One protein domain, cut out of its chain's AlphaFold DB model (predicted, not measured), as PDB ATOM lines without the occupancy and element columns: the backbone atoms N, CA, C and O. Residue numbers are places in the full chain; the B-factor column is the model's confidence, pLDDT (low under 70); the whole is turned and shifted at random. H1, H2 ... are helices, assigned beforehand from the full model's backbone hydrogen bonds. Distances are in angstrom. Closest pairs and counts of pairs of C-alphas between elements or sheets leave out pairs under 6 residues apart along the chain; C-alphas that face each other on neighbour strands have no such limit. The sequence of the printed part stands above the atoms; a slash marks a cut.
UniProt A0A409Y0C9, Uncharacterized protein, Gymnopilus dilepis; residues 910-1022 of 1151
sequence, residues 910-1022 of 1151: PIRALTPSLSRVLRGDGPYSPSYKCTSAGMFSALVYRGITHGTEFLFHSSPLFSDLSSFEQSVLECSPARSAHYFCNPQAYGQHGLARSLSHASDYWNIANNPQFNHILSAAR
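This is residues 910 to 1022 of the 1151 residues of an uncharacterized protein of Gymnopilus dilepis (UniProt A0A409Y0C9). Helix H2 lies in the middle, with H6 packed beside it and running back the opposite way, while H4 lies near H2 and meets H6 at residue 965. Short H3 and H5 gather by Thr 949 of H2, H1 packs on H3, and H7 makes a corner with H6 by Ser 936 of H2. The 113 printed residues include seven named helices, H1 to H7, and no named strand: all helix. The whole is compact, with a radius of gyration of the C-alphas of 13.8 A and spans of 43 by 34 by 28 A.

H2, residues 936 to 949, is 17.8 A long and begins at C-alpha (78.516, 136.243, 143.262). H4, residues 965 to 978, measures 21.7 A; H6, residues 999 to 1009, 16.1 A. H7, residues 1012 to 1019, ends at C-alpha (70.361, 130.107, 145.226). H1 spans residues 916 to 921, H3 954 to 957, H5 981 to 984.

H2 touches the hub, H6, at a shallow tilt of 29 degrees, opposite ways; the closest C-alphas, Ser 936 and Ala 1009, are 5.1 A apart. H4, with residue 965 alone, only just touches H6, with 3 pairs of C-alphas within 8 A, the closest being Leu 965 and Trp 1006, 6.1 A. H6 and H7 touch only at the corner, only just, with 3 such pairs; the closest C-alphas are Ala 1009 and Asn 1015, 5.9 A. H1 touches H3, closest at C-alphas Arg 920 and Phe 956, 7.1 A. H3 only just touches H5, with 3 such pairs, the closest Phe 954 and Phe 984, 5.3 A. Every O i to N i+4 pair is within hydrogen-bond range in H2, against 1 of 2 in H1, 8 of 10 in H4, 5 of 7 in H6 and 0 of 4 in H7, which has 2 of 5 O i to N i+3 pairs within range; H3 and H5 are too short for i+4 pairs.

The C-alphas farthest apart, Ala 978 and Arg 1022, are 45.4 A apart. The printed part has no cut. The links H1 to H2 and H5 to H6 are long, 14 residues each. Residues 993 to 995 have pLDDT under 70.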
ATOM      1  N   PRO A 910      69.948 156.868 163.977       89.12
ATOM      2  CA  PRO A 910      69.341 155.741 164.688       89.12
ATOM      3  C   PRO A 910      68.455 154.854 163.801       89.12
ATOM      4  O   PRO A 910      67.957 153.843 164.280       89.12
ATOM      5  N   ILE A 911      68.262 155.196 162.520       90.69
ATOM      6  CA  ILE A 911      67.700 154.271 161.530       90.69
ATOM      7  C   ILE A 911      68.827 153.696 160.685       90.69
ATOM      8  O   ILE A 911      69.412 154.400 159.863       90.69
ATOM      9  N   ARG A 912      69.023 152.385 160.786       91.88
ATOM     10  CA  ARG A 912      69.962 151.614 159.970       91.88
ATOM     11  C   ARG A 912      69.831 151.922 158.466       91.88
ATOM     12  O   ARG A 912      70.785 152.408 157.859       91.88
ATOM     13  N   ALA A 913      68.631 151.775 157.900       89.94
ATOM     14  CA  ALA A 913      68.315 152.026 156.485       89.94
ATOM     15  C   ALA A 913      68.556 153.471 155.976       89.94
ATOM     16  O   ALA A 913      68.745 153.662 154.773       89.94
ATOM     17  N   LEU A 914      68.585 154.482 156.860       90.12
ATOM     18  CA  LEU A 914      68.879 155.885 156.505       90.12
ATOM     19  C   LEU A 914      70.351 156.274 156.740       90.12
ATOM     20  O   LEU A 914      70.709 157.442 156.581       90.12
ATOM     21  N   THR A 915      71.218 155.332 157.127       92.31
ATOM     22  CA  THR A 915      72.667 155.584 157.168       92.31
ATOM     23  C   THR A 915      73.197 155.775 155.737       92.31
ATOM     24  O   THR A 915      72.966 154.902 154.897       92.31
ATOM     25  N   PRO A 916      73.904 156.881 155.409       93.88
ATOM     26  CA  PRO A 916      74.342 157.186 154.045       93.88
ATOM     27  C   PRO A 916      75.044 156.031 153.327       93.88
ATOM     28  O   PRO A 916      74.771 155.786 152.150       93.88
ATOM     29  N   SER A 917      75.906 155.290 154.030       95.94
ATOM     30  CA  SER A 917      76.589 154.113 153.493       95.94
ATOM     31  C   SER A 917      75.607 153.012 153.079       95.94
ATOM     32  O   SER A 917      75.805 152.397 152.035       95.94
ATOM     33  N   LEU A 918      74.559 152.741 153.866       95.00
ATOM     34  CA  LEU A 918      73.559 151.722 153.530       95.00
ATOM     35  C   LEU A 918      72.599 152.214 152.436       95.00
ATOM     36  O   LEU A 918      72.402 151.533 151.428       95.00
ATOM     37  N   SER A 919      72.117 153.455 152.539       93.25
ATOM     38  CA  SER A 919      71.283 154.103 151.513       93.25
ATOM     39  C   SER A 919      72.004 154.317 150.164       93.25
ATOM     40  O   SER A 919      71.366 154.693 149.174       93.25
ATOM     41  N   ARG A 920      73.327 154.095 150.087       96.19
ATOM     42  CA  ARG A 920      74.098 154.035 148.831       96.19
ATOM     43  C   ARG A 920      74.083 152.648 148.184       96.19
ATOM     44  O   ARG A 920      74.038 152.585 146.954       96.19
ATOM     45  N   VAL A 921      74.121 151.573 148.977       96.88
ATOM     46  CA  VAL A 921      74.233 150.175 148.505       96.88
ATOM     47  C   VAL A 921      72.893 149.445 148.370       96.88
ATOM     48  O   VAL A 921      72.837 148.421 147.694       96.88
ATOM     49  N   LEU A 922      71.813 149.981 148.950       93.75
ATOM     50  CA  LEU A 922      70.429 149.538 148.707       93.75
ATOM     51  C   LEU A 922      69.812 150.125 147.416       93.75
ATOM     52  O   LEU A 922      68.643 149.888 147.117       93.75
ATOM     53  N   ARG A 923      70.567 150.920 146.644       92.75
ATOM     54  CA  ARG A 923      70.110 151.497 145.366       92.75
ATOM     55  C   ARG A 923      70.048 150.438 144.260       92.75
ATOM     56  O   ARG A 923      70.614 149.357 144.387       92.75
ATOM     57  N   GLY A 924      69.395 150.766 143.142       93.62
ATOM     58  CA  GLY A 924      69.262 149.864 141.985       93.62
ATOM     59  C   GLY A 924      70.597 149.400 141.377       93.62
ATOM     60  O   GLY A 924      70.682 148.282 140.875       93.62
ATOM     61  N   ASP A 925      71.644 150.224 141.486       95.94
ATOM     62  CA  ASP A 925      73.029 149.930 141.091       95.94
ATOM     63  C   ASP A 925      73.863 149.258 142.204       95.94
ATOM     64  O   ASP A 925      75.075 149.110 142.071       95.94
ATOM     65  N   GLY A 926      73.235 148.895 143.325       97.62
ATOM     66  CA  GLY A 926      73.888 148.356 144.512       97.62
ATOM     67  C   GLY A 926      73.913 146.824 144.606       97.62
ATOM     68  O   GLY A 926      73.100 146.149 143.969       97.62
ATOM     69  N   PRO A 927      74.801 146.255 145.449       98.12
ATOM     70  CA  PRO A 927      74.915 144.809 145.669       98.12
ATOM     71  C   PRO A 927      73.613 144.127 146.101       98.12
ATOM     72  O   PRO A 927      73.404 142.960 145.784       98.12
ATOM     73  N   TYR A 928      72.742 144.848 146.809       97.62
ATOM     74  CA  TYR A 928      71.486 144.323 147.350       97.62
ATOM     75  C   TYR A 928      70.279 144.540 146.424       97.62
ATOM     76  O   TYR A 928      69.160 144.170 146.783       97.62
ATOM     77  N   SER A 929      70.473 145.119 145.231       96.69
ATOM     78  CA  SER A 929      69.372 145.315 144.286       96.69
ATOM     79  C   SER A 929      68.837 143.970 143.762       96.69
ATOM     80  O   SER A 929      69.578 142.979 143.744       96.69
ATOM     81  N   PRO A 930      67.568 143.889 143.308       96.25
ATOM     82  CA  PRO A 930      66.972 142.634 142.845       96.25
ATOM     83  C   PRO A 930      67.765 141.916 141.742       96.25
ATOM     84  O   PRO A 930      67.707 140.694 141.658       96.25
ATOM     85  N   SER A 931      68.527 142.658 140.930       97.25
ATOM     86  CA  SER A 931      69.363 142.116 139.852       97.25
ATOM     87  C   SER A 931      70.672 141.485 140.335       97.25
ATOM     88  O   SER A 931      71.207 140.623 139.643       97.25
ATOM     89  N   TYR A 932      71.199 141.901 141.493       98.19
ATOM     90  CA  TYR A 932      72.543 141.520 141.946       98.19
ATOM     91  C   TYR A 932      72.569 140.743 143.259       98.19
ATOM     92  O   TYR A 932      73.498 139.957 143.458       98.19
ATOM     93  N   LYS A 933      71.551 140.872 144.118       97.06
ATOM     94  CA  LYS A 933      71.550 140.253 145.452       97.06
ATOM     95  C   LYS A 933      71.713 138.726 145.431       97.06
ATOM     96  O   LYS A 933      72.336 138.178 146.328       97.06
ATOM     97  N   CYS A 934      71.229 138.056 144.383       97.69
ATOM     98  CA  CYS A 934      71.362 136.608 144.161       97.69
ATOM     99  C   CYS A 934      72.588 136.222 143.296       97.69
ATOM    100  O   CYS A 934      72.568 135.185 142.638       97.69
ATOM    101  N   THR A 935      73.644 137.044 143.237       98.31
ATOM    102  CA  THR A 935      74.814 136.820 142.359       98.31
ATOM    103  C   THR A 935      76.140 136.899 143.117       98.31
ATOM    104  O   THR A 935      76.266 137.679 144.062       98.31
ATOM    105  N   SER A 936      77.165 136.156 142.676       98.38
ATOM    106  CA  SER A 936      78.516 136.243 143.262       98.38
ATOM    107  C   SER A 936      79.100 137.659 143.184       98.38
ATOM    108  O   SER A 936      79.820 138.066 144.089       98.38
ATOM    109  N   ALA A 937      78.755 138.438 142.150       98.56
ATOM    110  CA  ALA A 937      79.143 139.845 142.015       98.56
ATOM    111  C   ALA A 937      78.528 140.720 143.122       98.56
ATOM    112  O   ALA A 937      79.240 141.464 143.799       98.56
ATOM    113  N   GLY A 938      77.218 140.589 143.366       98.50
ATOM    114  CA  GLY A 938      76.533 141.266 144.469       98.50
ATOM    115  C   GLY A 938      77.064 140.830 145.836       98.50
ATOM    116  O   GLY A 938      77.344 141.678 146.679       98.50
ATOM    117  N   MET A 939      77.314 139.530 146.028       98.56
ATOM    118  CA  MET A 939      77.880 138.993 147.270       98.56
ATOM    119  C   MET A 939      79.309 139.484 147.536       98.56
ATOM    120  O   MET A 939      79.618 139.918 148.646       98.56
ATOM    121  N   PHE A 940      80.174 139.474 146.520       98.69
ATOM    122  CA  PHE A 940      81.517 140.053 146.586       98.69
ATOM    123  C   PHE A 940      81.460 141.544 146.928       98.69
ATOM    124  O   PHE A 940      82.169 142.012 147.816       98.69
ATOM    125  N   SER A 941      80.564 142.277 146.275       98.69
ATOM    126  CA  SER A 941      80.371 143.710 146.478       98.69
ATOM    127  C   SER A 941      79.838 144.045 147.878       98.69
ATOM    128  O   SER A 941      80.304 144.998 148.498       98.69
ATOM    129  N   ALA A 942      78.943 143.225 148.437       98.56
ATOM    130  CA  ALA A 942      78.484 143.312 149.826       98.56
ATOM    131  C   ALA A 942      79.617 143.044 150.842       98.56
ATOM    132  O   ALA A 942      79.729 143.737 151.861       98.56
ATOM    133  N   LEU A 943      80.505 142.088 150.543       98.50
ATOM    134  CA  LEU A 943      81.700 141.802 151.346       98.50
ATOM    135  C   LEU A 943      82.734 142.941 151.273       98.50
ATOM    136  O   LEU A 943      83.243 143.391 152.299       98.50
ATOM    137  N   VAL A 944      82.994 143.484 150.079       98.44
ATOM    138  CA  VAL A 944      83.828 144.682 149.876       98.44
ATOM    139  C   VAL A 944      83.237 145.894 150.599       98.44
ATOM    140  O   VAL A 944      83.970 146.642 151.247       98.44
ATOM    141  N   TYR A 945      81.917 146.065 150.566       98.19
ATOM    142  CA  TYR A 945      81.209 147.110 151.296       98.19
ATOM    143  C   TYR A 945      81.437 147.005 152.811       98.19
ATOM    144  O   TYR A 945      82.092 147.872 153.402       98.19
ATOM    145  N   ARG A 946      80.965 145.937 153.466       97.25
ATOM    146  CA  ARG A 946      81.083 145.814 154.930       97.25
ATOM    147  C   ARG A 946      82.542 145.671 155.374       97.25
ATOM    148  O   ARG A 946      82.963 146.386 156.289       97.25
ATOM    149  N   GLY A 947      83.347 144.877 154.675       96.69
ATOM    150  CA  GLY A 947      84.760 144.645 154.971       96.69
ATOM    151  C   GLY A 947      85.684 145.842 154.720       96.69
ATOM    152  O   GLY A 947      86.563 146.094 155.543       96.69
ATOM    153  N   ILE A 948      85.480 146.616 153.645       97.44
ATOM    154  CA  ILE A 948      86.438 147.637 153.169       97.44
ATOM    155  C   ILE A 948      85.831 149.049 153.131       97.44
ATOM    156  O   ILE A 948      86.320 149.928 153.845       97.44
ATOM    157  N   THR A 949      84.773 149.281 152.343       97.81
ATOM    158  CA  THR A 949      84.384 150.639 151.895       97.81
ATOM    159  C   THR A 949      83.288 151.326 152.724       97.81
ATOM    160  O   THR A 949      83.120 152.540 152.616       97.81
ATOM    161  N   HIS A 950      82.576 150.618 153.608       96.88
ATOM    162  CA  HIS A 950      81.595 151.215 154.530       96.88
ATOM    163  C   HIS A 950      82.219 152.356 155.357       96.88
ATOM    164  O   HIS A 950      83.266 152.162 155.995       96.88
ATOM    165  N   GLY A 951      81.573 153.528 155.345       94.81
ATOM    166  CA  GLY A 951      82.041 154.748 156.004       94.81
ATOM    167  C   GLY A 951      83.263 155.404 155.343       94.81
ATOM    168  O   GLY A 951      84.138 155.887 156.066       94.81
ATOM    169  N   THR A 952      83.372 155.381 154.008       96.31
ATOM    170  CA  THR A 952      84.485 155.987 153.238       96.31
ATOM    171  C   THR A 952      83.987 156.900 152.117       96.31
ATOM    172  O   THR A 952      82.888 156.702 151.610       96.31
ATOM    173  N   GLU A 953      84.805 157.870 151.690       95.50
ATOM    174  CA  GLU A 953      84.518 158.709 150.512       95.50
ATOM    175  C   GLU A 953      84.376 157.881 149.224       95.50
ATOM    176  O   GLU A 953      83.503 158.167 148.407       95.50
ATOM    177  N   PHE A 954      85.212 156.850 149.041       97.25
ATOM    178  CA  PHE A 954      85.220 156.023 147.830       97.25
ATOM    179  C   PHE A 954      83.840 155.427 147.521       97.25
ATOM    180  O   PHE A 954      83.388 155.534 146.386       97.25
ATOM    181  N   LEU A 955      83.122 154.929 148.537       97.44
ATOM    182  CA  LEU A 955      81.768 154.368 148.399       97.44
ATOM    183  C   LEU A 955      80.746 155.343 147.772       97.44
ATOM    184  O   LEU A 955      79.788 154.907 147.133       97.44
ATOM    185  N   PHE A 956      80.935 156.653 147.947       95.62
ATOM    186  CA  PHE A 956      80.052 157.684 147.392       95.62
ATOM    187  C   PHE A 956      80.510 158.202 146.024       95.62
ATOM    188  O   PHE A 956      79.689 158.743 145.286       95.62
ATOM    189  N   HIS A 957      81.788 158.026 145.674       94.94
ATOM    190  CA  HIS A 957      82.348 158.440 144.384       94.94
ATOM    191  C   HIS A 957      82.372 157.318 143.331       94.94
ATOM    192  O   HIS A 957      82.386 157.623 142.141       94.94
ATOM    193  N   SER A 958      82.390 156.042 143.735       94.88
ATOM    194  CA  SER A 958      82.440 154.888 142.829       94.88
ATOM    195  C   SER A 958      81.078 154.206 142.638       94.88
ATOM    196  O   SER A 958      80.073 154.514 143.292       94.88
ATOM    197  N   SER A 959      81.063 153.201 141.759       96.62
ATOM    198  CA  SER A 959      80.091 152.113 141.868       96.62
ATOM    199  C   SER A 959      80.281 151.384 143.214       96.62
ATOM    200  O   SER A 959      81.428 151.157 143.609       96.62
ATOM    201  N   PRO A 960      79.206 151.007 143.929       97.50
ATOM    202  CA  PRO A 960      79.250 150.069 145.050       97.50
ATOM    203  C   PRO A 960      79.234 148.604 144.585       97.50
ATOM    204  O   PRO A 960      79.393 147.709 145.411       97.50
ATOM    205  N   LEU A 961      78.984 148.371 143.293       98.44
ATOM    206  CA  LEU A 961      78.927 147.069 142.645       98.44
ATOM    207  C   LEU A 961      80.166 146.858 141.767       98.44
ATOM    208  O   LEU A 961      80.495 147.684 140.915       98.44
ATOM    209  N   PHE A 962      80.792 145.706 141.957       98.31
ATOM    210  CA  PHE A 962      81.962 145.196 141.259       98.31
ATOM    211  C   PHE A 962      81.603 143.799 140.728       98.31
ATOM    212  O   PHE A 962      81.101 142.962 141.481       98.31
ATOM    213  N   SER A 963      81.816 143.540 139.435       98.19
ATOM    214  CA  SER A 963      81.526 142.235 138.817       98.19
ATOM    215  C   SER A 963      82.424 141.124 139.365       98.19
ATOM    216  O   SER A 963      81.998 139.980 139.507       98.19
ATOM    217  N   ASP A 964      83.665 141.492 139.667       98.50
ATOM    218  CA  ASP A 964      84.784 140.611 139.983       98.50
ATOM    219  C   ASP A 964      85.935 141.396 140.641       98.50
ATOM    220  O   ASP A 964      85.925 142.632 140.693       98.50
ATOM    221  N   LEU A 965      86.959 140.679 141.112       98.44
ATOM    222  CA  LEU A 965      88.145 141.268 141.738       98.44
ATOM    223  C   LEU A 965      88.852 142.312 140.853       98.44
ATOM    224  O   LEU A 965      89.247 143.358 141.364       98.44
ATOM    225  N   SER A 966      88.969 142.077 139.541       98.31
ATOM    226  CA  SER A 966      89.650 142.997 138.620       98.31
ATOM    227  C   SER A 966      88.881 144.309 138.468       98.31
ATOM    228  O   SER A 966      89.495 145.372 138.412       98.31
ATOM    229  N   SER A 967      87.546 144.266 138.452       98.25
ATOM    230  CA  SER A 967      86.705 145.472 138.410       98.25
ATOM    231  C   SER A 967      86.840 146.332 139.680       98.25
ATOM    232  O   SER A 967      86.833 147.564 139.605       98.25
ATOM    233  N   PHE A 968      87.043 145.701 140.845       98.00
ATOM    234  CA  PHE A 968      87.349 146.401 142.094       98.00
ATOM    235  C   PHE A 968      88.765 146.991 142.081       98.00
ATOM    236  O   PHE A 968      88.939 148.172 142.382       98.00
ATOM    237  N   GLU A 969      89.772 146.207 141.689       97.50
ATOM    238  CA  GLU A 969      91.165 146.660 141.598       97.50
ATOM    239  C   GLU A 969      91.332 147.812 140.594       97.50
ATOM    240  O   GLU A 969      92.015 148.790 140.900       97.50
ATOM    241  N   GLN A 970      90.638 147.765 139.452       97.31
ATOM    242  CA  GLN A 970      90.568 148.868 138.491       97.31
ATOM    243  C   GLN A 970      89.898 150.111 139.097       97.31
ATOM    244  O   GLN A 970      90.464 151.200 139.020       97.31
ATOM    245  N   SER A 971      88.750 149.961 139.768       96.81
ATOM    246  CA  SER A 971      88.060 151.082 140.432       96.81
ATOM    247  C   SER A 971      88.935 151.753 141.501       96.81
ATOM    248  O   SER A 971      88.931 152.977 141.655       96.81
ATOM    249  N   VAL A 972      89.728 150.961 142.235       96.62
ATOM    250  CA  VAL A 972      90.728 151.470 143.180       96.62
ATOM    251  C   VAL A 972      91.861 152.184 142.439       96.62
ATOM    252  O   VAL A 972      92.220 153.291 142.839       96.62
ATOM    253  N   LEU A 973      92.398 151.600 141.361       95.56
ATOM    254  CA  LEU A 973      93.500 152.153 140.562       95.56
ATOM    255  C   LEU A 973      93.150 153.508 139.931       95.56
ATOM    256  O   LEU A 973      93.932 154.448 140.053       95.56
ATOM    257  N   GLU A 974      91.969 153.633 139.324       95.25
ATOM    258  CA  GLU A 974      91.473 154.873 138.704       95.25
ATOM    259  C   GLU A 974      91.342 156.019 139.722       95.25
ATOM    260  O   GLU A 974      91.633 157.176 139.417       95.25
ATOM    261  N   CYS A 975      90.997 155.696 140.973       92.81
ATOM    262  CA  CYS A 975      90.979 156.646 142.085       92.81
ATOM    263  C   CYS A 975      92.341 156.827 142.791       92.81
ATOM    264  O   CYS A 975      92.490 157.742 143.604       92.81
ATOM    265  N   SER A 976      93.321 155.950 142.555       80.50
ATOM    266  CA  SER A 976      94.513 155.786 143.402       80.50
ATOM    267  C   SER A 976      95.513 156.953 143.430       80.50
ATOM    268  O   SER A 976      95.931 157.313 144.535       80.50
ATOM    269  N   PRO A 977      95.930 157.571 142.301       76.88
ATOM    270  CA  PRO A 977      97.239 158.239 142.205       76.88
ATOM    271  C   PRO A 977      97.440 159.504 143.061       76.88
ATOM    272  O   PRO A 977      98.541 160.045 143.088       76.88
ATOM    273  N   ALA A 978      96.413 159.967 143.782       79.62
ATOM    274  CA  ALA A 978      96.510 161.050 144.765       79.62
ATOM    275  C   ALA A 978      95.717 160.795 146.070       79.62
ATOM    276  O   ALA A 978      95.515 161.722 146.857       79.62
ATOM    277  N   ARG A 979      95.222 159.571 146.319       91.81
ATOM    278  CA  ARG A 979      94.316 159.265 147.446       91.81
ATOM    279  C   ARG A 979      94.988 158.402 148.517       91.81
ATOM    280  O   ARG A 979      95.727 157.468 148.230       91.81
ATOM    281  N   SER A 980      94.717 158.714 149.788       93.25
ATOM    282  CA  SER A 980      95.251 157.951 150.929       93.25
ATOM    283  C   SER A 980      94.497 156.632 151.145       93.25
ATOM    284  O   SER A 980      93.339 156.511 150.762       93.25
ATOM    285  N   ALA A 981      95.090 155.669 151.857       92.19
ATOM    286  CA  ALA A 981      94.405 154.414 152.202       92.19
ATOM    287  C   ALA A 981      93.061 154.627 152.941       92.19
ATOM    288  O   ALA A 981      92.137 153.834 152.773       92.19
ATOM    289  N   HIS A 982      92.918 155.724 153.700       93.88
ATOM    290  CA  HIS A 982      91.676 156.072 154.401       93.88
ATOM    291  C   HIS A 982      90.525 156.506 153.482       93.88
ATOM    292  O   HIS A 982      89.369 156.410 153.885       93.88
ATOM    293  N   TYR A 983      90.824 156.937 152.253       96.38
ATOM    294  CA  TYR A 983      89.810 157.236 151.236       96.38
ATOM    295  C   TYR A 983      89.057 155.974 150.794       96.38
ATOM    296  O   TYR A 983      87.857 156.038 150.543       96.38
ATOM    297  N   PHE A 984      89.760 154.836 150.740       96.75
ATOM    298  CA  PHE A 984      89.230 153.540 150.309       96.75
ATOM    299  C   PHE A 984      88.755 152.655 151.466       96.75
ATOM    300  O   PHE A 984      87.831 151.864 151.289       96.75
ATOM    301  N   CYS A 985      89.398 152.746 152.637       96.38
ATOM    302  CA  CYS A 985      89.086 151.903 153.787       96.38
ATOM    303  C   CYS A 985      89.163 152.663 155.118       96.38
ATOM    304  O   CYS A 985      90.205 153.205 155.498       96.38
ATOM    305  N   ASN A 986      88.062 152.651 155.873       94.00
ATOM    306  CA  ASN A 986      87.964 153.291 157.184       94.00
ATOM    307  C   ASN A 986      88.083 152.241 158.312       94.00
ATOM    308  O   ASN A 986      87.069 151.645 158.694       94.00
ATOM    309  N   PRO A 987      89.275 152.018 158.905       91.38
ATOM    310  CA  PRO A 987      89.465 151.042 159.985       91.38
ATOM    311  C   PRO A 987      88.806 151.455 161.314       91.38
ATOM    312  O   PRO A 987      88.910 150.734 162.299       91.38
ATOM    313  N   GLN A 988      88.140 152.617 161.363       90.00
ATOM    314  CA  GLN A 988      87.393 153.106 162.522       90.00
ATOM    315  C   GLN A 988      85.880 153.197 162.275       90.00
ATOM    316  O   GLN A 988      85.173 153.812 163.077       90.00
ATOM    317  N   ALA A 989      85.356 152.624 161.183       89.81
ATOM    318  CA  ALA A 989      83.916 152.641 160.905       89.81
ATOM    319  C   ALA A 989      83.109 151.997 162.051       89.81
ATOM    320  O   ALA A 989      82.167 152.609 162.542       89.81
ATOM    321  N   TYR A 990      83.573 150.852 162.562       85.50
ATOM    322  CA  TYR A 990      82.990 150.114 163.694       85.50
ATOM    323  C   TYR A 990      83.737 150.381 165.020       85.50
ATOM    324  O   TYR A 990      84.020 149.482 165.805       85.50
ATOM    325  N   GLY A 991      84.127 151.638 165.261       84.06
ATOM    326  CA  GLY A 991      84.846 152.036 166.479       84.06
ATOM    327  C   GLY A 991      86.331 151.647 166.486       84.06
ATOM    328  O   GLY A 991      86.942 151.447 165.441       84.06
ATOM    329  N   GLN A 992      86.953 151.590 167.671       74.69
ATOM    330  CA  GLN A 992      88.415 151.427 167.794       74.69
ATOM    331  C   GLN A 992      88.930 150.002 167.518       74.69
ATOM    332  O   GLN A 992      90.132 149.826 167.321       74.69
ATOM    333  N   HIS A 993      88.051 148.996 167.507       62.28
ATOM    334  CA  HIS A 993      88.437 147.584 167.394       62.28
ATOM    335  C   HIS A 993      88.538 147.078 165.944       62.28
ATOM    336  O   HIS A 993      89.225 146.087 165.710       62.28
ATOM    337  N   GLY A 994      87.977 147.803 164.966       61.00
ATOM    338  CA  GLY A 994      87.953 147.462 163.530       61.00
ATOM    339  C   GLY A 994      89.303 147.490 162.789       61.00
ATOM    340  O   GLY A 994      89.342 147.659 161.570       61.00
ATOM    341  N   LEU A 995      90.422 147.304 163.496       63.94
ATOM    342  CA  LEU A 995      91.795 147.336 162.970       63.94
ATOM    343  C   LEU A 995      92.114 146.227 161.952       63.94
ATOM    344  O   LEU A 995      93.199 146.239 161.375       63.94
ATOM    345  N   ALA A 996      91.203 145.274 161.749       87.31
ATOM    346  CA  ALA A 996      91.352 144.194 160.783       87.31
ATOM    347  C   ALA A 996      90.855 144.551 159.366       87.31
ATOM    348  O   ALA A 996      91.135 143.789 158.443       87.31
ATOM    349  N   ARG A 997      90.158 145.683 159.164       93.38
ATOM    350  CA  ARG A 997      89.704 146.128 157.830       93.38
ATOM    351  C   ARG A 997      90.894 146.522 156.947       93.38
ATOM    352  O   ARG A 997      91.761 147.282 157.379       93.38
ATOM    353  N   SER A 998      90.934 146.017 155.714       95.25
ATOM    354  CA  SER A 998      92.046 146.217 154.778       95.25
ATOM    355  C   SER A 998      91.605 146.019 153.327       95.25
ATOM    356  O   SER A 998      90.740 145.190 153.051       95.25
ATOM    357  N   LEU A 999      92.261 146.719 152.393       96.50
ATOM    358  CA  LEU A 999      92.134 146.477 150.949       96.50
ATOM    359  C   LEU A 999      92.600 145.069 150.537       96.50
ATOM    360  O   LEU A 999      92.092 144.522 149.565       96.50
ATOM    361  N   SER A1000      93.529 144.468 151.291       96.25
ATOM    362  CA  SER A1000      94.089 143.137 150.999       96.25
ATOM    363  C   SER A1000      93.047 142.020 150.944       96.25
ATOM    364  O   SER A1000      93.254 141.034 150.245       96.25
ATOM    365  N   HIS A1001      91.933 142.171 151.664       97.56
ATOM    366  CA  HIS A1001      90.920 141.120 151.800       97.56
ATOM    367  C   HIS A1001      90.002 141.010 150.578       97.56
ATOM    368  O   HIS A1001      89.186 140.099 150.523       97.56
ATOM    369  N   ALA A1002      90.115 141.901 149.584       98.12
ATOM    370  CA  ALA A1002      89.293 141.834 148.376       98.12
ATOM    371  C   ALA A1002      89.448 140.487 147.643       98.12
ATOM    372  O   ALA A1002      88.453 139.906 147.214       98.12
ATOM    373  N   SER A1003      90.666 139.938 147.569       98.38
ATOM    374  CA  SER A1003      90.886 138.615 146.970       98.38
ATOM    375  C   SER A1003      90.193 137.504 147.772       98.38
ATOM    376  O   SER A1003      89.493 136.671 147.195       98.38
ATOM    377  N   ASP A1004      90.282 137.541 149.105       98.19
ATOM    378  CA  ASP A1004      89.586 136.590 149.982       98.19
ATOM    379  C   ASP A1004      88.059 136.691 149.849       98.19
ATOM    380  O   ASP A1004      87.372 135.674 149.788       98.19
ATOM    381  N   TYR A1005      87.511 137.905 149.750       98.50
ATOM    382  CA  TYR A1005      86.076 138.130 149.563       98.50
ATOM    383  C   TYR A1005      85.577 137.647 148.200       98.50
ATOM    384  O   TYR A1005      84.473 137.110 148.120       98.50
ATOM    385  N   TRP A1006      86.384 137.774 147.143       98.56
ATOM    386  CA  TRP A1006      86.070 137.188 145.838       98.56
ATOM    387  C   TRP A1006      86.057 135.654 145.898       98.56
ATOM    388  O   TRP A1006      85.129 135.019 145.395       98.56
ATOM    389  N   ASN A1007      87.033 135.055 146.586       98.38
ATOM    390  CA  ASN A1007      87.082 133.608 146.805       98.38
ATOM    391  C   ASN A1007      85.881 133.110 147.636       98.38
ATOM    392  O   ASN A1007      85.313 132.066 147.327       98.38
ATOM    393  N   ILE A1008      85.452 133.868 148.653       98.06
ATOM    394  CA  ILE A1008      84.281 133.556 149.490       98.06
ATOM    395  C   ILE A1008      82.973 133.669 148.698       98.06
ATOM    396  O   ILE A1008      82.155 132.755 148.762       98.06
ATOM    397  N   ALA A1009      82.786 134.725 147.902       98.31
ATOM    398  CA  ALA A1009      81.579 134.910 147.088       98.31
ATOM    399  C   ALA A1009      81.382 133.815 146.018       98.31
ATOM    400  O   ALA A1009      80.261 133.552 145.585       98.31
ATOM    401  N   ASN A1010      82.462 133.142 145.611       98.19
ATOM    402  CA  ASN A1010      82.426 132.023 144.668       98.19
ATOM    403  C   ASN A1010      82.491 130.637 145.343       98.19
ATOM    404  O   ASN A1010      82.430 129.621 144.654       98.19
ATOM    405  N   ASN A1011      82.579 130.568 146.677       97.88
ATOM    406  CA  ASN A1011      82.644 129.312 147.422       97.88
ATOM    407  C   ASN A1011      81.226 128.763 147.716       97.88
ATOM    408  O   ASN A1011      80.462 129.445 148.409       97.88
ATOM    409  N   PRO A1012      80.896 127.517 147.303       97.25
ATOM    410  CA  PRO A1012      79.621 126.852 147.601       97.25
ATOM    411  C   PRO A1012      79.199 126.857 149.076       97.25
ATOM    412  O   PRO A1012      78.007 126.886 149.372       97.25
ATOM    413  N   GLN A1013      80.150 126.871 150.019       96.25
ATOM    414  CA  GLN A1013      79.830 126.966 151.448       96.25
ATOM    415  C   GLN A1013      79.111 128.276 151.806       96.25
ATOM    416  O   GLN A1013      78.262 128.277 152.693       96.25
ATOM    417  N   PHE A1014      79.414 129.377 151.123       97.00
ATOM    418  CA  PHE A1014      78.863 130.694 151.439       97.00
ATOM    419  C   PHE A1014      77.764 131.100 150.453       97.00
ATOM    420  O   PHE A1014      76.715 131.582 150.869       97.00
ATOM    421  N   ASN A1015      77.951 130.867 149.153       96.00
ATOM    422  CA  ASN A1015      77.009 131.352 148.144       96.00
ATOM    423  C   ASN A1015      75.717 130.521 148.001       96.00
ATOM    424  O   ASN A1015      74.824 130.921 147.256       96.00
ATOM    425  N   HIS A1016      75.548 129.441 148.778       96.81
ATOM    426  CA  HIS A1016      74.305 128.661 148.820       96.81
ATOM    427  C   HIS A1016      73.058 129.515 149.129       96.81
ATOM    428  O   HIS A1016      71.977 129.228 148.606       96.81
ATOM    429  N   ILE A1017      73.205 130.595 149.916       97.25
ATOM    430  CA  ILE A1017      72.105 131.521 150.238       97.25
ATOM    431  C   ILE A1017      71.589 132.283 149.007       97.25
ATOM    432  O   ILE A1017      70.430 132.681 148.975       97.25
ATOM    433  N   LEU A1018      72.423 132.470 147.975       97.12
ATOM    434  CA  LEU A1018      72.061 133.209 146.760       97.12
ATOM    435  C   LEU A1018      71.085 132.412 145.882       97.12
ATOM    436  O   LEU A1018      70.244 132.991 145.198       97.12
ATOM    437  N   SER A1019      71.202 131.082 145.931       95.81
ATOM    438  CA  SER A1019      70.361 130.107 145.226       95.81
ATOM    439  C   SER A1019      69.143 129.625 146.028       95.81
ATOM    440  O   SER A1019      68.402 128.759 145.561       95.81
ATOM    441  N   ALA A1020      68.936 130.127 147.247       94.38
ATOM    442  CA  ALA A1020      67.899 129.622 148.137       94.38
ATOM    443  C   ALA A1020      66.489 130.047 147.677       94.38
ATOM    444  O   ALA A1020      66.159 131.228 147.625       94.38
ATOM    445  N   ALA A1021      65.617 129.070 147.400       95.31
ATOM    446  CA  ALA A1021      64.231 129.311 146.968       95.31
ATOM    447  C   ALA A1021      63.315 129.910 148.064       95.31
ATOM    448  O   ALA A1021      62.155 130.232 147.804       95.31
ATOM    449  N   ARG A1022      63.817 130.027 149.298       96.25
ATOM    450  CA  ARG A1022      63.214 130.725 150.442       96.25
ATOM    451  C   ARG A1022      64.344 131.389 151.242       96.25
ATOM    452  O   ARG A1022      65.436 130.819 151.255       96.25
TER     453      ARG A1022